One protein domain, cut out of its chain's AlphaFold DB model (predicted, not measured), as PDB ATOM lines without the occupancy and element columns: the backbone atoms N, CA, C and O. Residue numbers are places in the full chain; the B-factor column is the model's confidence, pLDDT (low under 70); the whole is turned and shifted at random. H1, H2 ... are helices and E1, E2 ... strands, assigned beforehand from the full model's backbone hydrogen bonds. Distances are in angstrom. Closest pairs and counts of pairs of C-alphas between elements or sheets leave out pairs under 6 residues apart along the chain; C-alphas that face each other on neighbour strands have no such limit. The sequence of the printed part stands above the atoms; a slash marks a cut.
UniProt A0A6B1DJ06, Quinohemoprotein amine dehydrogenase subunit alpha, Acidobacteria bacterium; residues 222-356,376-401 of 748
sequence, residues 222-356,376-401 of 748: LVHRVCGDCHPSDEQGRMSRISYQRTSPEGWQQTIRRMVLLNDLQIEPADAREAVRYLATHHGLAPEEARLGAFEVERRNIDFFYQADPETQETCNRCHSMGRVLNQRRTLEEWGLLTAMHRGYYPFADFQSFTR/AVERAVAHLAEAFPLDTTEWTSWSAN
ATOM      1  N   LEU A 222     -52.193  22.336 -39.681       97.81
ATOM      2  CA  LEU A 222     -51.176  22.925 -38.810       97.81
ATOM      3  C   LEU A 222     -49.940  22.024 -38.715       97.81
ATOM      4  O   LEU A 222     -48.825  22.500 -38.920       97.81
ATOM      5  N   VAL A 223     -50.127  20.731 -38.439       98.06
ATOM      6  CA  VAL A 223     -49.010  19.785 -38.304       98.06
ATOM      7  C   VAL A 223     -48.329  19.558 -39.658       98.06
ATOM      8  O   VAL A 223     -47.102  19.608 -39.720       98.06
ATOM      9  N   HIS A 224     -49.087  19.439 -40.757       97.69
ATOM     10  CA  HIS A 224     -48.511  19.400 -42.112       97.69
ATOM     11  C   HIS A 224     -47.697  20.661 -42.426       97.69
ATOM     12  O   HIS A 224     -46.546  20.551 -42.836       97.69
ATOM     13  N   ARG A 225     -48.242  21.861 -42.168       96.69
ATOM     14  CA  ARG A 225     -47.556  23.143 -42.421       96.69
ATOM     15  C   ARG A 225     -46.268  23.318 -41.614       96.69
ATOM     16  O   ARG A 225     -45.328  23.917 -42.118       96.69
ATOM     17  N   VAL A 226     -46.249  22.875 -40.357       96.94
ATOM     18  CA  VAL A 226     -45.148  23.162 -39.419       96.94
ATOM     19  C   VAL A 226     -44.106  22.041 -39.371       96.94
ATOM     20  O   VAL A 226     -42.946  22.303 -39.070       96.94
ATOM     21  N   CYS A 227     -44.479  20.797 -39.686       97.50
ATOM     22  CA  CYS A 227     -43.557  19.658 -39.661       97.50
ATOM     23  C   CYS A 227     -43.173  19.134 -41.055       97.50
ATOM     24  O   CYS A 227     -42.138  18.475 -41.168       97.50
ATOM     25  N   GLY A 228     -43.959  19.415 -42.103       96.25
ATOM     26  CA  GLY A 228     -43.854  18.772 -43.422       96.25
ATOM     27  C   GLY A 228     -42.506  18.917 -44.136       96.25
ATOM     28  O   GLY A 228     -42.074  17.970 -44.788       96.25
ATOM     29  N   ASP A 229     -41.801  20.039 -43.947       94.00
ATOM     30  CA  ASP A 229     -40.475  20.289 -44.543       94.00
ATOM     31  C   ASP A 229     -39.417  19.241 -44.130       94.00
ATOM     32  O   ASP A 229     -38.496  18.948 -44.893       94.00
ATOM     33  N   CYS A 230     -39.563  18.653 -42.935       97.50
ATOM     34  CA  CYS A 230     -38.689  17.597 -42.407       97.50
ATOM     35  C   CYS A 230     -39.387  16.229 -42.299       97.50
ATOM     36  O   CYS A 230     -38.723  15.192 -42.308       97.50
ATOM     37  N   HIS A 231     -40.716  16.223 -42.181       97.44
ATOM     38  CA  HIS A 231     -41.555  15.040 -42.006       97.44
ATOM     39  C   HIS A 231     -42.505  14.886 -43.201       97.44
ATOM     40  O   HIS A 231     -43.689  15.202 -43.073       97.44
ATOM     41  N   PRO A 232     -42.012  14.431 -44.370       96.12
ATOM     42  CA  PRO A 232     -42.836  14.297 -45.565       96.12
ATOM     43  C   PRO A 232     -44.016  13.346 -45.341       96.12
ATOM     44  O   PRO A 232     -43.904  12.341 -44.627       96.12
ATOM     45  N   SER A 233     -45.128  13.686 -45.987       96.06
ATOM     46  CA  SER A 233     -46.397  12.959 -45.955       96.06
ATOM     47  C   SER A 233     -46.516  12.026 -47.162       96.06
ATOM     48  O   SER A 233     -46.135  12.407 -48.271       96.06
ATOM     49  N   ASP A 234     -47.064  10.827 -46.966       94.94
ATOM     50  CA  ASP A 234     -47.441   9.934 -48.067       94.94
ATOM     51  C   ASP A 234     -48.835  10.252 -48.647       94.94
ATOM     52  O   ASP A 234     -49.533  11.165 -48.198       94.94
ATOM     53  N   GLU A 235     -49.258   9.482 -49.655       93.25
ATOM     54  CA  GLU A 235     -50.570   9.622 -50.311       93.25
ATOM     55  C   GLU A 235     -51.763   9.355 -49.371       93.25
ATOM     56  O   GLU A 235     -52.894   9.728 -49.684       93.25
ATOM     57  N   GLN A 236     -51.528   8.725 -48.216       93.19
ATOM     58  CA  GLN A 236     -52.521   8.450 -47.179       93.19
ATOM     59  C   GLN A 236     -52.510   9.525 -46.073       93.19
ATOM     60  O   GLN A 236     -53.288   9.439 -45.124       93.19
ATOM     61  N   GLY A 237     -51.649  10.545 -46.176       94.81
ATOM     62  CA  GLY A 237     -51.488  11.597 -45.171       94.81
ATOM     63  C   GLY A 237     -50.680  11.167 -43.942       94.81
ATOM     64  O   GLY A 237     -50.679  11.878 -42.934       94.81
ATOM     65  N   ARG A 238     -49.987  10.022 -43.986       96.69
ATOM     66  CA  ARG A 238     -49.094   9.572 -42.911       96.69
ATOM     67  C   ARG A 238     -47.768  10.324 -43.028       96.69
ATOM     68  O   ARG A 238     -47.100  10.259 -44.055       96.69
ATOM     69  N   MET A 239     -47.389  11.050 -41.979       97.88
ATOM     70  CA  MET A 239     -46.148  11.825 -41.909       97.88
ATOM     71  C   MET A 239     -45.019  10.972 -41.331       97.88
ATOM     72  O   MET A 239     -45.208  10.290 -40.315       97.88
ATOM     73  N   SER A 240     -43.829  11.032 -41.937       97.12
ATOM     74  CA  SER A 240     -42.677  10.247 -41.473       97.12
ATOM     75  C   SER A 240     -42.395  10.490 -39.982       97.12
ATOM     76  O   SER A 240     -42.476  11.617 -39.490       97.12
ATOM     77  N   ARG A 241     -42.069   9.427 -39.235       97.00
ATOM     78  CA  ARG A 241     -41.920   9.403 -37.763       97.00
ATOM     79  C   ARG A 241     -43.202   9.686 -36.961       97.00
ATOM     80  O   ARG A 241     -43.572   8.891 -36.103       97.00
ATOM     81  N   ILE A 242     -43.888  10.800 -37.229       98.06
ATOM     82  CA  ILE A 242     -45.046  11.298 -36.463       98.06
ATOM     83  C   ILE A 242     -46.188  10.275 -36.467       98.06
ATOM     84  O   ILE A 242     -46.731   9.955 -35.413       98.06
ATOM     85  N   SER A 243     -46.502   9.705 -37.632       98.06
ATOM     86  CA  SER A 243     -47.570   8.712 -37.789       98.06
ATOM     87  C   SER A 243     -47.295   7.361 -37.130       98.06
ATOM     88  O   SER A 243     -48.224   6.578 -36.965       98.06
ATOM     89  N   TYR A 244     -46.050   7.079 -36.743       97.88
ATOM     90  CA  TYR A 244     -45.606   5.744 -36.330       97.88
ATOM     91  C   TYR A 244     -45.355   5.618 -34.813       97.88
ATOM     92  O   TYR A 244     -44.884   4.585 -34.326       97.88
ATOM     93  N   GLN A 245     -45.708   6.658 -34.050       97.88
ATOM     94  CA  GLN A 245     -45.637   6.699 -32.590       97.88
ATOM     95  C   GLN A 245     -46.939   7.249 -31.974       97.88
ATOM     96  O   GLN A 245     -47.590   8.117 -32.554       97.88
ATOM     97  N   ARG A 246     -47.273   6.808 -30.757       98.38
ATOM     98  CA  ARG A 246     -48.290   7.413 -29.876       98.38
ATOM     99  C   ARG A 246     -47.724   7.638 -28.472       98.38
ATOM    100  O   ARG A 246     -46.865   6.875 -28.028       98.38
ATOM    101  N   THR A 247     -48.176   8.679 -27.769       98.19
ATOM    102  CA  THR A 247     -47.707   9.023 -26.407       98.19
ATOM    103  C   THR A 247     -48.653  10.003 -25.685       98.19
ATOM    104  O   THR A 247     -49.664  10.425 -26.247       98.19
ATOM    105  N   SER A 248     -48.364  10.346 -24.423       97.44
ATOM    106  CA  SER A 248     -49.137  11.317 -23.628       97.44
ATOM    107  C   SER A 248     -48.936  12.770 -24.118       97.44
ATOM    108  O   SER A 248     -48.008  13.034 -24.893       97.44
ATOM    109  N   PRO A 249     -49.743  13.747 -23.645       97.56
ATOM    110  CA  PRO A 249     -49.533  15.169 -23.934       97.56
ATOM    111  C   PRO A 249     -48.108  15.638 -23.611       97.56
ATOM    112  O   PRO A 249     -47.494  16.360 -24.391       97.56
ATOM    113  N   GLU A 250     -47.536  15.150 -22.509       96.50
ATOM    114  CA  GLU A 250     -46.170  15.447 -22.068       96.50
ATOM    115  C   GLU A 250     -45.121  14.857 -23.017       96.50
ATOM    116  O   GLU A 250     -44.094  15.487 -23.264       96.50
ATOM    117  N   GLY A 251     -45.362  13.663 -23.569       96.69
ATOM    118  CA  GLY A 251     -44.472  13.026 -24.546       96.69
ATOM    119  C   GLY A 251     -44.456  13.754 -25.894       96.69
ATOM    120  O   GLY A 251     -43.391  13.934 -26.500       96.69
ATOM    121  N   TRP A 252     -45.618  14.247 -26.333       98.19
ATOM    122  CA  TRP A 252     -45.741  15.088 -27.525       98.19
ATOM    123  C   TRP A 252     -45.134  16.477 -27.310       98.19
ATOM    124  O   TRP A 252     -44.325  16.915 -28.129       98.19
ATOM    125  N   GLN A 253     -45.403  17.117 -26.168       96.75
ATOM    126  CA  GLN A 253     -44.780  18.382 -25.769       96.75
ATOM    127  C   GLN A 253     -43.247  18.260 -25.702       96.75
ATOM    128  O   GLN A 253     -42.545  19.087 -26.280       96.75
ATOM    129  N   GLN A 254     -42.705  17.211 -25.071       94.81
ATOM    130  CA  GLN A 254     -41.258  16.947 -25.044       94.81
ATOM    131  C   GLN A 254     -40.677  16.682 -26.439       94.81
ATOM    132  O   GLN A 254     -39.512  16.992 -26.685       94.81
ATOM    133  N   THR A 255     -41.460  16.116 -27.360       96.44
ATOM    134  CA  THR A 255     -41.029  15.880 -28.743       96.44
ATOM    135  C   THR A 255     -40.985  17.166 -29.557       96.44
ATOM    136  O   THR A 255     -39.938  17.452 -30.134       96.44
ATOM    137  N   ILE A 256     -42.026  17.999 -29.516       96.88
ATOM    138  CA  ILE A 256     -42.021  19.313 -30.177       96.88
ATOM    139  C   ILE A 256     -40.942  20.217 -29.558       96.88
ATOM    140  O   ILE A 256     -40.115  20.763 -30.285       96.88
ATOM    141  N   ARG A 257     -40.839  20.284 -28.221       94.81
ATOM    142  CA  ARG A 257     -39.779  21.034 -27.517       94.81
ATOM    143  C   ARG A 257     -38.372  20.572 -27.920       94.81
ATOM    144  O   ARG A 257     -37.469  21.398 -28.017       94.81
ATOM    145  N   ARG A 258     -38.172  19.277 -28.199       94.31
ATOM    146  CA  ARG A 258     -36.900  18.744 -28.720       94.31
ATOM    147  C   ARG A 258     -36.615  19.214 -30.150       94.31
ATOM    148  O   ARG A 258     -35.461  19.504 -30.440       94.31
ATOM    149  N   MET A 259     -37.627  19.331 -31.014       96.44
ATOM    150  CA  MET A 259     -37.441  19.876 -32.369       96.44
ATOM    151  C   MET A 259     -37.069  21.364 -32.324       96.44
ATOM    152  O   MET A 259     -36.152  21.774 -33.027       96.44
ATOM    153  N   VAL A 260     -37.707  22.151 -31.450       95.50
ATOM    154  CA  VAL A 260     -37.384  23.578 -31.254       95.50
ATOM    155  C   VAL A 260     -35.960  23.770 -30.714       95.50
ATOM    156  O   VAL A 260     -35.246  24.654 -31.170       95.50
ATOM    157  N   LEU A 261     -35.533  22.948 -29.745       93.12
ATOM    158  CA  LEU A 261     -34.247  23.131 -29.056       93.12
ATOM    159  C   LEU A 261     -33.030  22.492 -29.744       93.12
ATOM    160  O   LEU A 261     -31.915  22.920 -29.456       93.12
ATOM    161  N   LEU A 262     -33.209  21.448 -30.564       92.62
ATOM    162  CA  LEU A 262     -32.096  20.700 -31.181       92.62
ATOM    163  C   LEU A 262     -32.100  20.710 -32.716       92.62
ATOM    164  O   LEU A 262     -31.060  20.439 -33.307       92.62
ATOM    165  N   ASN A 263     -33.244  20.998 -33.345       93.56
ATOM    166  CA  ASN A 263     -33.431  20.965 -34.800       93.56
ATOM    167  C   ASN A 263     -33.994  22.304 -35.338       93.56
ATOM    168  O   ASN A 263     -34.596  22.330 -36.407       93.56
ATOM    169  N   ASP A 264     -33.844  23.393 -34.569       95.00
ATOM    170  CA  ASP A 264     -34.215  24.779 -34.902       95.00
ATOM    171  C   ASP A 264     -35.658  25.006 -35.415       95.00
ATOM    172  O   ASP A 264     -35.923  25.984 -36.121       95.00
ATOM    173  N   LEU A 265     -36.626  24.155 -35.039       96.06
ATOM    174  CA  LEU A 265     -38.030  24.316 -35.445       96.06
ATOM    175  C   LEU A 265     -38.596  25.668 -34.977       96.06
ATOM    176  O   LEU A 265     -38.726  25.914 -33.777       96.06
ATOM    177  N   GLN A 266     -38.992  26.514 -35.928       95.38
ATOM    178  CA  GLN A 266     -39.666  27.781 -35.651       95.38
ATOM    179  C   GLN A 266     -41.181  27.553 -35.587       95.38
ATOM    180  O   GLN A 266     -41.807  27.214 -36.588       95.38
ATOM    181  N   ILE A 267     -41.766  27.721 -34.402       95.62
ATOM    182  CA  ILE A 267     -43.190  27.499 -34.130       95.62
ATOM    183  C   ILE A 267     -43.667  28.506 -33.077       95.62
ATOM    184  O   ILE A 267     -43.003  28.712 -32.061       95.62
ATOM    185  N   GLU A 268     -44.813  29.143 -33.312       95.75
ATOM    186  CA  GLU A 268     -45.406  30.063 -32.337       95.75
ATOM    187  C   GLU A 268     -45.974  29.293 -31.129       95.75
ATOM    188  O   GLU A 268     -46.508  28.195 -31.306       95.75
ATOM    189  N   PRO A 269     -45.953  29.840 -29.896       94.88
ATOM    190  CA  PRO A 269     -46.440  29.121 -28.713       94.88
ATOM    191  C   PRO A 269     -47.918  28.697 -28.778       94.88
ATOM    192  O   PRO A 269     -48.312  27.770 -28.075       94.88
ATOM    193  N   ALA A 270     -48.741  29.366 -29.594       94.69
ATOM    194  CA  ALA A 270     -50.123  28.962 -29.858       94.69
ATOM    195  C   ALA A 270     -50.185  27.723 -30.771       94.69
ATOM    196  O   ALA A 270     -50.713  26.696 -30.350       94.69
ATOM    197  N   ASP A 271     -49.556  27.789 -31.949       97.00
ATOM    198  CA  ASP A 271     -49.393  26.666 -32.886       97.00
ATOM    199  C   ASP A 271     -48.745  25.446 -32.195       97.00
ATOM    200  O   ASP A 271     -49.150  24.311 -32.433       97.00
ATOM    201  N   ALA A 272     -47.808  25.654 -31.264       96.88
ATOM    202  CA  ALA A 272     -47.206  24.581 -30.471       96.88
ATOM    203  C   ALA A 272     -48.194  23.898 -29.509       96.88
ATOM    204  O   ALA A 272     -48.169  22.673 -29.381       96.88
ATOM    205  N   ARG A 273     -49.075  24.658 -28.841       94.94
ATOM    206  CA  ARG A 273     -50.123  24.085 -27.977       94.94
ATOM    207  C   ARG A 273     -51.161  23.324 -28.793       94.94
ATOM    208  O   ARG A 273     -51.520  22.216 -28.408       94.94
ATOM    209  N   GLU A 274     -51.583  23.868 -29.930       95.94
ATOM    210  CA  GLU A 274     -52.575  23.214 -30.789       95.94
ATOM    211  C   GLU A 274     -52.007  21.963 -31.481       95.94
ATOM    212  O   GLU A 274     -52.678  20.937 -31.555       95.94
ATOM    213  N   ALA A 275     -50.728  21.966 -31.873       97.69
ATOM    214  CA  ALA A 275     -50.049  20.757 -32.337       97.69
ATOM    215  C   ALA A 275     -49.992  19.666 -31.247       97.69
ATOM    216  O   ALA A 275     -50.222  18.494 -31.550       97.69
ATOM    217  N   VAL A 276     -49.758  20.022 -29.973       97.69
ATOM    218  CA  VAL A 276     -49.860  19.069 -28.847       97.69
ATOM    219  C   VAL A 276     -51.304  18.593 -28.644       97.69
ATOM    220  O   VAL A 276     -51.504  17.389 -28.487       97.69
ATOM    221  N   ARG A 277     -52.311  19.481 -28.691       94.94
ATOM    222  CA  ARG A 277     -53.744  19.125 -28.578       94.94
ATOM    223  C   ARG A 277     -54.151  18.120 -29.648       94.94
ATOM    224  O   ARG A 277     -54.716  17.074 -29.320       94.94
ATOM    225  N   TYR A 278     -53.798  18.390 -30.905       96.69
ATOM    226  CA  TYR A 278     -54.065  17.495 -32.021       96.69
ATOM    227  C   TYR A 278     -53.361  16.142 -31.845       96.69
ATOM    228  O   TYR A 278     -54.026  15.102 -31.862       96.69
ATOM    229  N   LEU A 279     -52.037  16.138 -31.646       98.25
ATOM    230  CA  LEU A 279     -51.238  14.909 -31.621       98.25
ATOM    231  C   LEU A 279     -51.534  14.040 -30.394       98.25
ATOM    232  O   LEU A 279     -51.671  12.831 -30.533       98.25
ATOM    233  N   ALA A 280     -51.733  14.619 -29.211       96.69
ATOM    234  CA  ALA A 280     -52.113  13.849 -28.027       96.69
ATOM    235  C   ALA A 280     -53.559  13.318 -28.081       96.69
ATOM    236  O   ALA A 280     -53.905  12.406 -27.330       96.69
ATOM    237  N   THR A 281     -54.403  13.853 -28.967       94.25
ATOM    238  CA  THR A 281     -55.766  13.350 -29.189       94.25
ATOM    239  C   THR A 281     -55.792  12.241 -30.241       94.25
ATOM    240  O   THR A 281     -56.337  11.176 -29.974       94.25
ATOM    241  N   HIS A 282     -55.145  12.435 -31.394       95.50
ATOM    242  CA  HIS A 282     -55.198  11.496 -32.528       95.50
ATOM    243  C   HIS A 282     -54.077  10.442 -32.513       95.50
ATOM    244  O   HIS A 282     -54.237   9.362 -33.070       95.50
ATOM    245  N   HIS A 283     -52.971  10.725 -31.825       97.44
ATOM    246  CA  HIS A 283     -51.836   9.824 -31.596       97.44
ATOM    247  C   HIS A 283     -51.594   9.673 -30.076       97.44
ATOM    248  O   HIS A 283     -50.463   9.727 -29.579       97.44
ATOM    249  N   GLY A 284     -52.692   9.563 -29.322       96.88
ATOM    250  CA  GLY A 284     -52.704   9.431 -27.866       96.88
ATOM    251  C   GLY A 284     -52.611   7.985 -27.374       96.88
ATOM    252  O   GLY A 284     -52.445   7.042 -28.144       96.88
ATOM    253  N   LEU A 285     -52.747   7.801 -26.064       97.81
ATOM    254  CA  LEU A 285     -52.829   6.489 -25.413       97.81
ATOM    255  C   LEU A 285     -54.273   6.202 -24.993       97.81
ATOM    256  O   LEU A 285     -54.978   7.130 -24.601       97.81
ATOM    257  N   ALA A 286     -54.703   4.943 -24.996       96.94
ATOM    258  CA  ALA A 286     -55.922   4.525 -24.304       96.94
ATOM    259  C   ALA A 286     -55.744   4.602 -22.766       96.94
ATOM    260  O   ALA A 286     -54.604   4.554 -22.290       96.94
ATOM    261  N   PRO A 287     -56.830   4.686 -21.972       95.69
ATOM    262  CA  PRO A 287     -56.744   4.783 -20.509       95.69
ATOM    263  C   PRO A 287     -55.909   3.674 -19.852       95.69
ATOM    264  O   PRO A 287     -55.142   3.935 -18.928       95.69
ATOM    265  N   GLU A 288     -56.008   2.447 -20.359       94.62
ATOM    266  CA  GLU A 288     -55.257   1.279 -19.888       94.62
ATOM    267  C   GLU A 288     -53.760   1.407 -20.201       94.62
ATOM    268  O   GLU A 288     -52.911   1.068 -19.378       94.62
ATOM    269  N   GLU A 289     -53.431   1.952 -21.375       97.25
ATOM    270  CA  GLU A 289     -52.057   2.113 -21.848       97.25
ATOM    271  C   GLU A 289     -51.279   3.168 -21.057       97.25
ATOM    272  O   GLU A 289     -50.092   2.971 -20.795       97.25
ATOM    273  N   ALA A 290     -51.944   4.267 -20.680       96.12
ATOM    274  CA  ALA A 290     -51.357   5.352 -19.896       96.12
ATOM    275  C   ALA A 290     -51.213   5.007 -18.404       96.12
ATOM    276  O   ALA A 290     -50.329   5.537 -17.729       96.12
ATOM    277  N   ARG A 291     -52.054   4.109 -17.868       92.31
ATOM    278  CA  ARG A 291     -52.102   3.811 -16.426       92.31
ATOM    279  C   ARG A 291     -50.772   3.291 -15.875       92.31
ATOM    280  O   ARG A 291     -50.385   3.667 -14.774       92.31
ATOM    281  N   LEU A 292     -50.050   2.482 -16.656       89.31
ATOM    282  CA  LEU A 292     -48.757   1.900 -16.267       89.31
ATOM    283  C   LEU A 292     -47.646   2.946 -16.066       89.31
ATOM    284  O   LEU A 292     -46.732   2.713 -15.281       89.31
ATOM    285  N   GLY A 293     -47.711   4.086 -16.761       94.00
ATOM    286  CA  GLY A 293     -46.735   5.173 -16.649       94.00
ATOM    287  C   GLY A 293     -47.292   6.454 -16.022       94.00
ATOM    288  O   GLY A 293     -46.605   7.477 -16.051       94.00
ATOM    289  N   ALA A 294     -48.508   6.437 -15.461       95.44
ATOM    290  CA  ALA A 294     -49.198   7.627 -14.946       95.44
ATOM    291  C   ALA A 294     -48.350   8.433 -13.941       95.44
ATOM    292  O   ALA A 294     -48.333   9.662 -13.976       95.44
ATOM    293  N   PHE A 295     -47.553   7.745 -13.120       95.38
ATOM    294  CA  PHE A 295     -46.667   8.342 -12.119       95.38
ATOM    295  C   PHE A 295     -45.650   9.359 -12.686       95.38
ATOM    296  O   PHE A 295     -45.353  10.347 -12.016       95.38
ATOM    297  N   GLU A 296     -45.160   9.177 -13.923       95.00
ATOM    298  CA  GLU A 296     -44.230  10.113 -14.591       95.00
ATOM    299  C   GLU A 296     -44.907  11.458 -14.885       95.00
ATOM    300  O   GLU A 296     -44.275  12.512 -14.770       95.00
ATOM    301  N   VAL A 297     -46.190  11.443 -15.268       95.19
ATOM    302  CA  VAL A 297     -46.942  12.656 -15.630       95.19
ATOM    303  C   VAL A 297     -47.607  13.297 -14.412       95.19
ATOM    304  O   VAL A 297     -47.607  14.517 -14.308       95.19
ATOM    305  N   GLU A 298     -48.043  12.499 -13.433       96.69
ATOM    306  CA  GLU A 298     -48.472  12.952 -12.096       96.69
ATOM    307  C   GLU A 298     -47.309  13.455 -11.215       96.69
ATOM    308  O   GLU A 298     -47.523  13.910 -10.088       96.69
ATOM    309  N   ARG A 299     -46.069  13.365 -11.719       94.62
ATOM    310  CA  ARG A 299     -44.829  13.781 -11.046       94.62
ATOM    311  C   ARG A 299     -44.617  13.126  -9.677       94.62
ATOM    312  O   ARG A 299     -44.107  13.746  -8.746       94.62
ATOM    313  N   ARG A 300     -44.993  11.854  -9.544       92.06
ATOM    314  CA  ARG A 300     -44.725  11.076  -8.331       92.06
ATOM    315  C   ARG A 300     -43.255  10.665  -8.303       92.06
ATOM    316  O   ARG A 300     -42.812   9.893  -9.150       92.06
ATOM    317  N   ASN A 301     -42.520  11.137  -7.301       87.25
ATOM    318  CA  ASN A 301     -41.201  10.602  -6.979       87.25
ATOM    319  C   ASN A 301     -41.383   9.245  -6.273       87.25
ATOM    320  O   ASN A 301     -41.723   9.210  -5.091       87.25
ATOM    321  N   ILE A 302     -41.240   8.144  -7.017       88.19
ATOM    322  CA  ILE A 302     -41.368   6.762  -6.524       88.19
ATOM    323  C   ILE A 302     -40.240   5.886  -7.073       88.19
ATOM    324  O   ILE A 302     -39.787   6.092  -8.202       88.19
ATOM    325  N   ASP A 303     -39.830   4.877  -6.304       87.31
ATOM    326  CA  ASP A 303     -38.943   3.823  -6.797       87.31
ATOM    327  C   ASP A 303     -39.753   2.814  -7.627       87.31
ATOM    328  O   ASP A 303     -40.434   1.934  -7.100       87.31
ATOM    329  N   PHE A 304     -39.763   3.010  -8.948       91.56
ATOM    330  CA  PHE A 304     -40.516   2.175  -9.878       91.56
ATOM    331  C   PHE A 304     -39.620   1.131 -10.558       91.56
ATOM    332  O   PHE A 304     -38.692   1.463 -11.310       91.56
ATOM    333  N   PHE A 305     -39.978  -0.143 -10.377       93.62
ATOM    334  CA  PHE A 305     -39.337  -1.274 -11.037       93.62
ATOM    335  C   PHE A 305     -40.272  -1.941 -12.056       93.62
ATOM    336  O   PHE A 305     -41.299  -2.515 -11.695       93.62
ATOM    337  N   TYR A 306     -39.898  -1.917 -13.337       94.81
ATOM    338  CA  TYR A 306     -40.602  -2.626 -14.404       94.81
ATOM    339  C   TYR A 306     -40.322  -4.139 -14.333       94.81
ATOM    340  O   TYR A 306     -39.399  -4.657 -14.952       94.81
ATOM    341  N   GLN A 307     -41.133  -4.857 -13.550       94.75
ATOM    342  CA  GLN A 307     -40.943  -6.289 -13.270       94.75
ATOM    343  C   GLN A 307     -41.131  -7.210 -14.491       94.75
ATOM    344  O   GLN A 307     -40.666  -8.345 -14.456       94.75
ATOM    345  N   ALA A 308     -41.811  -6.752 -15.549       94.81
ATOM    346  CA  ALA A 308     -42.135  -7.581 -16.712       94.81
ATOM    347  C   ALA A 308     -40.931  -7.861 -17.634       94.81
ATOM    348  O   ALA A 308     -40.934  -8.882 -18.313       94.81
ATOM    349  N   ASP A 309     -39.904  -7.003 -17.623       95.69
ATOM    350  CA  ASP A 309     -38.558  -7.364 -18.083       95.69
ATOM    351  C   ASP A 309     -37.476  -6.591 -17.294       95.69
ATOM    352  O   ASP A 309     -37.268  -5.390 -17.527       95.69
ATOM    353  N   PRO A 310     -36.755  -7.270 -16.381       93.25
ATOM    354  CA  PRO A 310     -35.622  -6.702 -15.660       93.25
ATOM    355  C   PRO A 310     -34.461  -6.217 -16.545       93.25
ATOM    356  O   PRO A 310     -33.774  -5.277 -16.139       93.25
ATOM    357  N   GLU A 311     -34.221  -6.790 -17.734       90.38
ATOM    358  CA  GLU A 311     -33.122  -6.324 -18.599       90.38
ATOM    359  C   GLU A 311     -33.474  -4.983 -19.258       90.38
ATOM    360  O   GLU A 311     -32.659  -4.059 -19.239       90.38
ATOM    361  N   THR A 312     -34.705  -4.810 -19.748       94.00
ATOM    362  CA  THR A 312     -35.227  -3.509 -20.197       94.00
ATOM    363  C   THR A 312     -35.237  -2.484 -19.058       94.00
ATOM    364  O   THR A 312     -34.820  -1.345 -19.275       94.00
ATOM    365  N   GLN A 313     -35.642  -2.862 -17.837       93.88
ATOM    366  CA  GLN A 313     -35.559  -1.990 -16.653       93.88
ATOM    367  C   GLN A 313     -34.122  -1.489 -16.431       93.88
ATOM    368  O   GLN A 313     -33.899  -0.278 -16.368       93.88
ATOM    369  N   GLU A 314     -33.133  -2.385 -16.340       90.75
ATOM    370  CA  GLU A 314     -31.739  -1.980 -16.116       90.75
ATOM    371  C   GLU A 314     -31.133  -1.251 -17.337       90.75
ATOM    372  O   GLU A 314     -30.283  -0.373 -17.173       90.75
ATOM    373  N   THR A 315     -31.573  -1.546 -18.560       91.94
ATOM    374  CA  THR A 315     -31.050  -0.909 -19.781       91.94
ATOM    375  C   THR A 315     -31.604   0.505 -19.988       91.94
ATOM    376  O   THR A 315     -30.866   1.407 -20.404       91.94
ATOM    377  N   CYS A 316     -32.884   0.737 -19.690       93.06
ATOM    378  CA  CYS A 316     -33.581   1.976 -20.045       93.06
ATOM    379  C   CYS A 316     -33.768   2.964 -18.876       93.06
ATOM    380  O   CYS A 316     -33.866   4.164 -19.132       93.06
ATOM    381  N   ASN A 317     -33.751   2.520 -17.612       91.38
ATOM    382  CA  ASN A 317     -34.036   3.393 -16.457       91.38
ATOM    383  C   ASN A 317     -32.820   4.211 -15.953       91.38
ATOM    384  O   ASN A 317     -32.968   5.093 -15.111       91.38
ATOM    385  N   ARG A 318     -31.593   3.966 -16.453       89.62
ATOM    386  CA  ARG A 318     -30.349   4.573 -15.902       89.62
ATOM    387  C   ARG A 318     -30.222   6.098 -16.062       89.62
ATOM    388  O   ARG A 318     -29.270   6.682 -15.548       89.62
ATOM    389  N   CYS A 319     -31.098   6.745 -16.832       89.88
ATOM    390  CA  CYS A 319     -30.994   8.176 -17.166       89.88
ATOM    391  C   CYS A 319     -32.308   8.966 -17.027       89.88
ATOM    392  O   CYS A 319     -32.273  10.194 -16.950       89.88
ATOM    393  N   HIS A 320     -33.453   8.285 -17.030       92.25
ATOM    394  CA  HIS A 320     -34.792   8.825 -16.791       92.25
ATOM    395  C   HIS A 320     -35.726   7.664 -16.430       92.25
ATOM    396  O   HIS A 320     -35.407   6.521 -16.743       92.25
ATOM    397  N   SER A 321     -36.893   7.961 -15.856       92.50
ATOM    398  CA  SER A 321     -37.867   6.945 -15.443       92.50
ATOM    399  C   SER A 321     -38.265   5.983 -16.576       92.50
ATOM    400  O   SER A 321     -38.339   6.366 -17.752       92.50
ATOM    401  N   MET A 322     -38.642   4.755 -16.206       94.62
ATOM    402  CA  MET A 322     -39.367   3.855 -17.110       94.62
ATOM    403  C   MET A 322     -40.764   4.367 -17.461       94.62
ATOM    404  O   MET A 322     -41.236   4.079 -18.554       94.62
ATOM    405  N   GLY A 323     -41.417   5.178 -16.619       94.94
ATOM    406  CA  GLY A 323     -42.742   5.744 -16.921       94.94
ATOM    407  C   GLY A 323     -42.763   6.533 -18.238       94.94
ATOM    408  O   GLY A 323     -43.732   6.470 -18.995       94.94
ATOM    409  N   ARG A 324     -41.640   7.178 -18.588       94.50
ATOM    410  CA  ARG A 324     -41.425   7.842 -19.885       94.50
ATOM    411  C   ARG A 324     -41.399   6.884 -21.081       94.50
ATOM    412  O   ARG A 324     -41.733   7.297 -22.190       94.50
ATOM    413  N   VAL A 325     -40.994   5.633 -20.874       96.31
ATOM    414  CA  VAL A 325     -40.982   4.559 -21.882       96.31
ATOM    415  C   VAL A 325     -42.358   3.886 -21.955       96.31
ATOM    416  O   VAL A 325     -42.901   3.736 -23.044       96.31
ATOM    417  N   LEU A 326     -42.959   3.574 -20.800       96.44
ATOM    418  CA  LEU A 326     -44.282   2.943 -20.682       96.44
ATOM    419  C   LEU A 326     -45.407   3.790 -21.299       96.44
ATOM    420  O   LEU A 326     -46.338   3.240 -21.885       96.44
ATOM    421  N   ASN A 327     -45.292   5.122 -21.241       96.44
ATOM    422  CA  ASN A 327     -46.209   6.070 -21.886       96.44
ATOM    423  C   ASN A 327     -45.923   6.281 -23.391       96.44
ATOM    424  O   ASN A 327     -46.168   7.368 -23.924       96.44
ATOM    425  N   GLN A 328     -45.383   5.285 -24.098       97.94
ATOM    426  CA  GLN A 328     -45.177   5.321 -25.550       97.94
ATOM    427  C   GLN A 328     -45.634   4.019 -26.214       97.94
ATOM    428  O   GLN A 328     -45.591   2.949 -25.612       97.94
ATOM    429  N   ARG A 329     -46.075   4.117 -27.467       98.38
ATOM    430  CA  ARG A 329     -46.442   2.995 -28.344       98.38
ATOM    431  C   ARG A 329     -45.835   3.264 -29.719       98.38
ATOM    432  O   ARG A 329     -45.938   4.393 -30.201       98.38
ATOM    433  N   ARG A 330     -45.133   2.297 -30.309       98.25
ATOM    434  CA  ARG A 330     -44.271   2.504 -31.492       98.25
ATOM    435  C   ARG A 330     -44.202   1.252 -32.361       98.25
ATOM    436  O   ARG A 330     -44.392   0.144 -31.870       98.25
ATOM    437  N   THR A 331     -43.874   1.410 -33.641       96.88
ATOM    438  CA  THR A 331     -43.411   0.273 -34.457       96.88
ATOM    439  C   THR A 331     -42.030  -0.203 -33.983       96.88
ATOM    440  O   THR A 331     -41.303   0.530 -33.309       96.88
ATOM    441  N   LEU A 332     -41.628  -1.419 -34.373       95.50
ATOM    442  CA  LEU A 332     -40.267  -1.926 -34.142       95.50
ATOM    443  C   LEU A 332     -39.196  -0.980 -34.718       95.50
ATOM    444  O   LEU A 332     -38.190  -0.708 -34.063       95.50
ATOM    445  N   GLU A 333     -39.436  -0.429 -35.912       96.00
ATOM    446  CA  GLU A 333     -38.549   0.563 -36.527       96.00
ATOM    447  C   GLU A 333     -38.480   1.850 -35.692       96.00
ATOM    448  O   GLU A 333     -37.391   2.351 -35.430       96.00
ATOM    449  N   GLU A 334     -39.608   2.358 -35.191       97.75
ATOM    450  CA  GLU A 334     -39.626   3.550 -34.339       97.75
ATOM    451  C   GLU A 334     -38.930   3.352 -32.988       97.75
ATOM    452  O   GLU A 334     -38.353   4.308 -32.463       97.75
ATOM    453  N   TRP A 335     -38.940   2.139 -32.423       97.62
ATOM    454  CA  TRP A 335     -38.114   1.802 -31.258       97.62
ATOM    455  C   TRP A 335     -36.618   1.765 -31.614       97.62
ATOM    456  O   TRP A 335     -35.813   2.374 -30.907       97.62
ATOM    457  N   GLY A 336     -36.235   1.143 -32.734       96.31
ATOM    458  CA  GLY A 336     -34.845   1.130 -33.211       96.31
ATOM    459  C   GLY A 336     -34.305   2.527 -33.549       96.31
ATOM    460  O   GLY A 336     -33.201   2.900 -33.154       96.31
ATOM    461  N   LEU A 337     -35.108   3.364 -34.206       97.06
ATOM    462  CA  LEU A 337     -34.760   4.754 -34.504       97.06
ATOM    463  C   LEU A 337     -34.732   5.634 -33.242       97.06
ATOM    464  O   LEU A 337     -33.992   6.620 -33.206       97.06
ATOM    465  N   LEU A 338     -35.488   5.293 -32.189       96.56
ATOM    466  CA  LEU A 338     -35.378   5.953 -30.886       96.56
ATOM    467  C   LEU A 338     -34.036   5.633 -30.207       96.56
ATOM    468  O   LEU A 338     -33.419   6.539 -29.644       96.56
ATOM    469  N   THR A 339     -33.547   4.392 -30.256       94.25
ATOM    470  CA  THR A 339     -32.244   4.042 -29.654       94.25
ATOM    471  C   THR A 339     -31.072   4.550 -30.494       94.25
ATOM    472  O   THR A 339     -30.093   5.037 -29.927       94.25
ATOM    473  N   ALA A 340     -31.209   4.596 -31.824       94.62
ATOM    474  CA  ALA A 340     -30.279   5.303 -32.707       94.62
ATOM    475  C   ALA A 340     -30.190   6.808 -32.376       94.62
ATOM    476  O   ALA A 340     -29.089   7.352 -32.284       94.62
ATOM    477  N   MET A 341     -31.322   7.476 -32.106       94.88
ATOM    478  CA  MET A 341     -31.339   8.867 -31.626       94.88
ATOM    479  C   MET A 341     -30.615   9.014 -30.274       94.88
ATOM    480  O   MET A 341     -29.865   9.970 -30.085       94.88
ATOM    481  N   HIS A 342     -30.791   8.069 -29.342       94.50
ATOM    482  CA  HIS A 342     -30.075   8.089 -28.062       94.50
ATOM    483  C   HIS A 342     -28.561   7.917 -28.236       94.50
ATOM    484  O   HIS A 342     -27.815   8.685 -27.635       94.50
ATOM    485  N   ARG A 343     -28.104   6.994 -29.095       92.62
ATOM    486  CA  ARG A 343     -26.679   6.844 -29.451       92.62
ATOM    487  C   ARG A 343     -26.117   8.115 -30.104       92.62
ATOM    488  O   ARG A 343     -25.038   8.568 -29.736       92.62
ATOM    489  N   GLY A 344     -26.864   8.725 -31.029       93.50
ATOM    490  CA  GLY A 344     -26.449   9.938 -31.745       93.50
ATOM    491  C   GLY A 344     -26.354  11.191 -30.866       93.50
ATOM    492  O   GLY A 344     -25.383  11.938 -30.968       93.50
ATOM    493  N   TYR A 345     -27.330  11.424 -29.982       91.69
ATOM    494  CA  TYR A 345     -27.322  12.574 -29.066       91.69
ATOM    495  C   TYR A 345     -26.486  12.340 -27.797       91.69
ATOM    496  O   TYR A 345     -25.986  13.303 -27.212       91.69
ATOM    497  N   TYR A 346     -26.309  11.087 -27.367       92.31
ATOM    498  CA  TYR A 346     -25.546  10.714 -26.174       92.31
ATOM    499  C   TYR A 346     -24.571   9.558 -26.484       92.31
ATOM    500  O   TYR A 346     -24.816   8.428 -26.065       92.31
ATOM    501  N   PRO A 347     -23.421   9.815 -27.145       89.25
ATOM    502  CA  PRO A 347     -22.474   8.765 -27.560       89.25
ATOM    503  C   PRO A 347     -21.875   7.904 -26.434       89.25
ATOM    504  O   PRO A 347     -21.244   6.887 -26.701       89.25
ATOM    505  N   PHE A 348     -22.060   8.290 -25.167       88.94
ATOM    506  CA  PHE A 348     -21.669   7.483 -24.007       88.94
ATOM    507  C   PHE A 348     -22.741   6.473 -23.552       88.94
ATOM    508  O   PHE A 348     -22.448   5.653 -22.681       88.94
ATOM    509  N   ALA A 349     -23.944   6.482 -24.142       89.62
ATOM    510  CA  ALA A 349     -25.052   5.597 -23.773       89.62
ATOM    511  C   ALA A 349     -24.702   4.104 -23.900       89.62
ATOM    512  O   ALA A 349     -25.142   3.309 -23.071       89.62
ATOM    513  N   ASP A 350     -23.862   3.731 -24.871       87.38
ATOM    514  CA  ASP A 350     -23.343   2.366 -25.025       87.38
ATOM    515  C   ASP A 350     -22.507   1.929 -23.814       87.38
ATOM    516  O   ASP A 350     -22.878   0.980 -23.122       87.38
ATOM    517  N   PHE A 351     -21.466   2.692 -23.470       85.06
ATOM    518  CA  PHE A 351     -20.610   2.429 -22.305       85.06
ATOM    519  C   PHE A 351     -21.352   2.499 -20.957       85.06
ATOM    520  O   PHE A 351     -20.957   1.842 -19.993       85.06
ATOM    521  N   GLN A 352     -22.398   3.325 -20.866       85.06
ATOM    522  CA  GLN A 352     -23.174   3.521 -19.638       85.06
ATOM    523  C   GLN A 352     -24.267   2.462 -19.444       85.06
ATOM    524  O   GLN A 352     -24.526   2.084 -18.300       85.06
ATOM    525  N   SER A 353     -24.892   1.994 -20.531       84.69
ATOM    526  CA  SER A 353     -26.049   1.094 -20.486       84.69
ATOM    527  C   SER A 353     -26.132   0.130 -21.680       84.69
ATOM    528  O   SER A 353     -26.107  -1.081 -21.491       84.69
ATOM    529  N   PHE A 354     -26.210   0.632 -22.918       86.88
ATOM    530  CA  PHE A 354     -26.745  -0.139 -24.054       86.88
ATOM    531  C   PHE A 354     -25.897  -1.344 -24.503       86.88
ATOM    532  O   PHE A 354     -26.469  -2.336 -24.955       86.88
ATOM    533  N   THR A 355     -24.563  -1.292 -24.381       80.25
ATOM    534  CA  THR A 355     -23.673  -2.439 -24.680       80.25
ATOM    535  C   THR A 355     -23.211  -3.169 -23.426       80.25
ATOM    536  O   THR A 355     -22.376  -4.071 -23.504       80.25
ATOM    537  N   ARG A 356     -23.695  -2.767 -22.248       64.94
ATOM    538  CA  ARG A 356     -23.320  -3.396 -20.990       64.94
ATOM    539  C   ARG A 356     -24.175  -4.642 -20.809       64.94
ATOM    540  O   ARG A 356     -25.256  -4.575 -20.237       64.94
ATOM    541  N   ALA A 376     -27.721  -5.562 -25.029       89.25
ATOM    542  CA  ALA A 376     -28.818  -5.374 -24.073       89.25
ATOM    543  C   ALA A 376     -29.910  -4.428 -24.614       89.25
ATOM    544  O   ALA A 376     -31.102  -4.695 -24.469       89.25
ATOM    545  N   VAL A 377     -29.526  -3.371 -25.347       92.12
ATOM    546  CA  VAL A 377     -30.496  -2.470 -25.997       92.12
ATOM    547  C   VAL A 377     -31.248  -3.108 -27.171       92.12
ATOM    548  O   VAL A 377     -32.376  -2.717 -27.446       92.12
ATOM    549  N   GLU A 378     -30.678  -4.095 -27.861       92.62
ATOM    550  CA  GLU A 378     -31.343  -4.798 -28.968       92.62
ATOM    551  C   GLU A 378     -32.317  -5.873 -28.465       92.62
ATOM    552  O   GLU A 378     -33.371  -6.068 -29.076       92.62
ATOM    553  N   ARG A 379     -32.032  -6.505 -27.315       93.38
ATOM    554  CA  ARG A 379     -33.036  -7.281 -26.566       93.38
ATOM    555  C   ARG A 379     -34.159  -6.377 -26.054       93.38
ATOM    556  O   ARG A 379     -35.323  -6.654 -26.340       93.38
ATOM    557  N   ALA A 380     -33.823  -5.253 -25.417       94.50
ATOM    558  CA  ALA A 380     -34.812  -4.296 -24.925       94.50
ATOM    559  C   ALA A 380     -35.691  -3.710 -26.049       94.50
ATOM    560  O   ALA A 380     -36.897  -3.590 -25.877       94.50
ATOM    561  N   VAL A 381     -35.143  -3.393 -27.230       95.81
ATOM    562  CA  VAL A 381     -35.940  -2.933 -28.389       95.81
ATOM    563  C   VAL A 381     -36.911  -4.006 -28.881       95.81
ATOM    564  O   VAL A 381     -38.045  -3.667 -29.216       95.81
ATOM    565  N   ALA A 382     -36.508  -5.280 -28.906       94.81
ATOM    566  CA  ALA A 382     -37.411  -6.370 -29.270       94.81
ATOM    567  C   ALA A 382     -38.563  -6.503 -28.257       94.81
ATOM    568  O   ALA A 382     -39.725  -6.509 -28.659       94.81
ATOM    569  N   HIS A 383     -38.249  -6.504 -26.955       96.81
ATOM    570  CA  HIS A 383     -39.251  -6.542 -25.883       96.81
ATOM    571  C   HIS A 383     -40.198  -5.335 -25.921       96.81
ATOM    572  O   HIS A 383     -41.414  -5.493 -25.883       96.81
ATOM    573  N   LEU A 384     -39.671  -4.115 -26.065       97.19
ATOM    574  CA  LEU A 384     -40.477  -2.891 -26.143       97.19
ATOM    575  C   LEU A 384     -41.384  -2.857 -27.385       97.19
ATOM    576  O   LEU A 384     -42.481  -2.303 -27.317       97.19
ATOM    577  N   ALA A 385     -40.968  -3.455 -28.504       96.62
ATOM    578  CA  ALA A 385     -41.798  -3.564 -29.702       96.62
ATOM    579  C   ALA A 385     -42.939  -4.589 -29.561       96.62
ATOM    580  O   ALA A 385     -44.000  -4.380 -30.144       96.62
ATOM    581  N   GLU A 386     -42.742  -5.659 -28.783       96.88
ATOM    582  CA  GLU A 386     -43.771  -6.666 -28.486       96.88
ATOM    583  C   GLU A 386     -44.732  -6.207 -27.374       96.88
ATOM    584  O   GLU A 386     -45.947  -6.348 -27.505       96.88
ATOM    585  N   ALA A 387     -44.208  -5.607 -26.302       96.94
ATOM    586  CA  ALA A 387     -44.989  -5.147 -25.153       96.94
ATOM    587  C   ALA A 387     -45.697  -3.799 -25.390       96.94
ATOM    588  O   ALA A 387     -46.748  -3.541 -24.800       96.94
ATOM    589  N   PHE A 388     -45.132  -2.928 -26.236       97.38
ATOM    590  CA  PHE A 388     -45.649  -1.581 -26.512       97.38
ATOM    591  C   PHE A 388     -45.723  -1.259 -28.025       97.38
ATOM    592  O   PHE A 388     -45.188  -0.228 -28.466       97.38
ATOM    593  N   PRO A 389     -46.397  -2.106 -28.833       97.44
ATOM    594  CA  PRO A 389     -46.572  -1.894 -30.267       97.44
ATOM    595  C   PRO A 389     -47.440  -0.664 -30.550       97.44
ATOM    596  O   PRO A 389     -48.208  -0.210 -29.701       97.44
ATOM    597  N   LEU A 390     -47.335  -0.116 -31.763       97.38
ATOM    598  CA  LEU A 390     -48.127   1.037 -32.201       97.38
ATOM    599  C   LEU A 390     -49.636   0.751 -32.167       97.38
ATOM    600  O   LEU A 390     -50.400   1.559 -31.634       97.38
ATOM    601  N   ASP A 391     -50.037  -0.402 -32.694       94.94
ATOM    602  CA  ASP A 391     -51.421  -0.865 -32.745       94.94
ATOM    603  C   ASP A 391     -51.727  -1.773 -31.550       94.94
ATOM    604  O   ASP A 391     -51.032  -2.759 -31.308       94.94
ATOM    605  N   THR A 392     -52.782  -1.446 -30.801       96.38
ATOM    606  CA  THR A 392     -53.246  -2.209 -29.632       96.38
ATOM    607  C   THR A 392     -54.767  -2.306 -29.637       96.38
ATOM    608  O   THR A 392     -55.458  -1.418 -30.143       96.38
ATOM    609  N   THR A 393     -55.318  -3.368 -29.043       96.44
ATOM    610  CA  THR A 393     -56.779  -3.560 -28.974       96.44
ATOM    611  C   THR A 393     -57.457  -2.476 -28.130       96.44
ATOM    612  O   THR A 393     -58.561  -2.018 -28.426       96.44
ATOM    613  N   GLU A 394     -56.734  -2.000 -27.125       95.81
ATOM    614  CA  GLU A 394     -57.034  -0.920 -26.209       95.81
ATOM    615  C   GLU A 394     -57.211   0.389 -26.983       95.81
ATOM    616  O   GLU A 394     -58.276   1.009 -26.893       95.81
ATOM    617  N   TRP A 395     -56.226   0.762 -27.813       96.19
ATOM    618  CA  TRP A 395     -56.295   1.949 -28.665       96.19
ATOM    619  C   TRP A 395     -57.375   1.837 -29.740       96.19
ATOM    620  O   TRP A 395     -58.146   2.784 -29.913       96.19
ATOM    621  N   THR A 396     -57.506   0.689 -30.411       95.25
ATOM    622  CA  THR A 396     -58.580   0.455 -31.392       95.25
ATOM    623  C   THR A 396     -59.964   0.597 -30.748       95.25
ATOM    624  O   THR A 396     -60.843   1.243 -31.315       95.25
ATOM    625  N   SER A 397     -60.159   0.074 -29.529       95.12
ATOM    626  CA  SER A 397     -61.425   0.213 -28.791       95.12
ATOM    627  C   SER A 397     -61.708   1.655 -28.353       95.12
ATOM    628  O   SER A 397     -62.866   2.083 -28.352       95.12
ATOM    629  N   TRP A 398     -60.668   2.398 -27.957       95.31
ATOM    630  CA  TRP A 398     -60.796   3.742 -27.400       95.31
ATOM    631  C   TRP A 398     -61.008   4.789 -28.490       95.31
ATOM    632  O   TRP A 398     -61.979   5.542 -28.428       95.31
ATOM    633  N   SER A 399     -60.156   4.797 -29.517       93.88
ATOM    634  CA  SER A 399     -60.231   5.739 -30.642       93.88
ATOM    635  C   SER A 399     -61.577   5.670 -31.372       93.88
ATOM    636  O   SER A 399     -62.204   6.705 -31.580       93.88
ATOM    637  N   ALA A 400     -62.096   4.464 -31.632       93.56
ATOM    638  CA  ALA A 400     -63.410   4.251 -32.248       93.56
ATOM    639  C   ALA A 400     -64.608   4.742 -31.402       93.56
ATOM    640  O   ALA A 400     -65.720   4.846 -31.915       93.56
ATOM    641  N   ASN A 401     -64.403   5.038 -30.112       90.06
ATOM    642  CA  ASN A 401     -65.431   5.533 -29.188       90.06
ATOM    643  C   ASN A 401     -65.151   6.955 -28.665       90.06
ATOM    644  O   ASN A 401     -65.943   7.472 -27.862       90.06
TER     645      ASN A 401
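This is residues 222 to 356 and 376 to 401 of the 748 residues of the protein "Quinohemoprotein amine dehydrogenase subunit alpha" of Acidobacteria bacterium (UniProt A0A6B1DJ06). Two groups of helices stand on either side of a very small two-stranded sheet, E1 and E2, near the middle: H1, H2 and H3 on the side of E1, and H6, H8, H9 and H10 on the side of E2. The short helices H4, H5 and H7 lie between the groups, and H11, the last named helix, touches no other helix but is close to H4 and, with the C-alphas of His 282 and Ser 399 7.9 A apart, to the end of H3. The printed part has 161 residues, with eleven named helices and two named strands in the order H1 E1 H2 H3 H4 H5 H6 H7 E2 H8 H9 H10 H11; the class is mostly helix, and the sheet, in the order E1 - E2, is antiparallel. It is compact, with a radius of gyration of the C-alphas of 15.9 A and a rounded outline of 41 by 38 by 32 A.

H1, residues 222 to 227, begins at C-alpha 222 (-51.176, 22.925, -38.810). E1 is residues 245 to 247, H2 residues 249 to 262, 19.7 A long, and H3 residues 269 to 282, 20.0 A. H4 is residues 287 to 291, H5 294 to 297, H6 310 to 316, and H7 323 to 326. E2, residues 328 to 330, begins at C-alpha 328 (-45.177, 5.321, -25.550). H8 is residues 332 to 345, 20.1 A, H9 349 to 354, and H10 376 to 387, 16.2 A. H11, residues 393 to 399, ends at C-alpha 399 (-60.231, 5.739, -30.642).

E1 and E2 are antiparallel at 169 degrees, with N 246 and O 329 2.8 A apart, within hydrogen-bond range. H2 touches H3, closest at the C-alphas of Pro 249 and Ala 280, 5.0 A, at a steep tilt of 46 degrees, opposite ways. H1 only just touches H3, with 3 pairs of C-alphas within 8 A, closest at Val 223 and Ala 275, 6.1 A. H10 touches H8, closest at the C-alphas of Leu 332 and Ala 385, 5.0 A. H10 touches H6 about perpendicular, at 74 degrees, closest at the C-alphas of Thr 312 and Ala 380, 4.8 A. H9 touches H10, closest at the C-alphas of Phe 354 and Val 377, 4.8 A. H5 touches H7, closest at the C-alphas of Glu 296 and Gly 323, 5.2 A. H4 is close but not clearly touching H11, closest at the C-alphas of Glu 288 and Glu 394, 6.9 A. H2 and H8 are apart. Every O i to N i+4 pair is within hydrogen-bond range in the named helices but H5 and H7, which are too short for one.

The C-alphas farthest apart, those of Phe 351 and Asn 401, are 45.5 A apart. Residues 357 to 375 are not printed, and C-alphas 356 and 376 are 6.6 A apart across the cut. The links from H1 to E1 and from H5 to H6 are long. The mean pLDDT of the printed part is 94.5, and residue 356 is under 70.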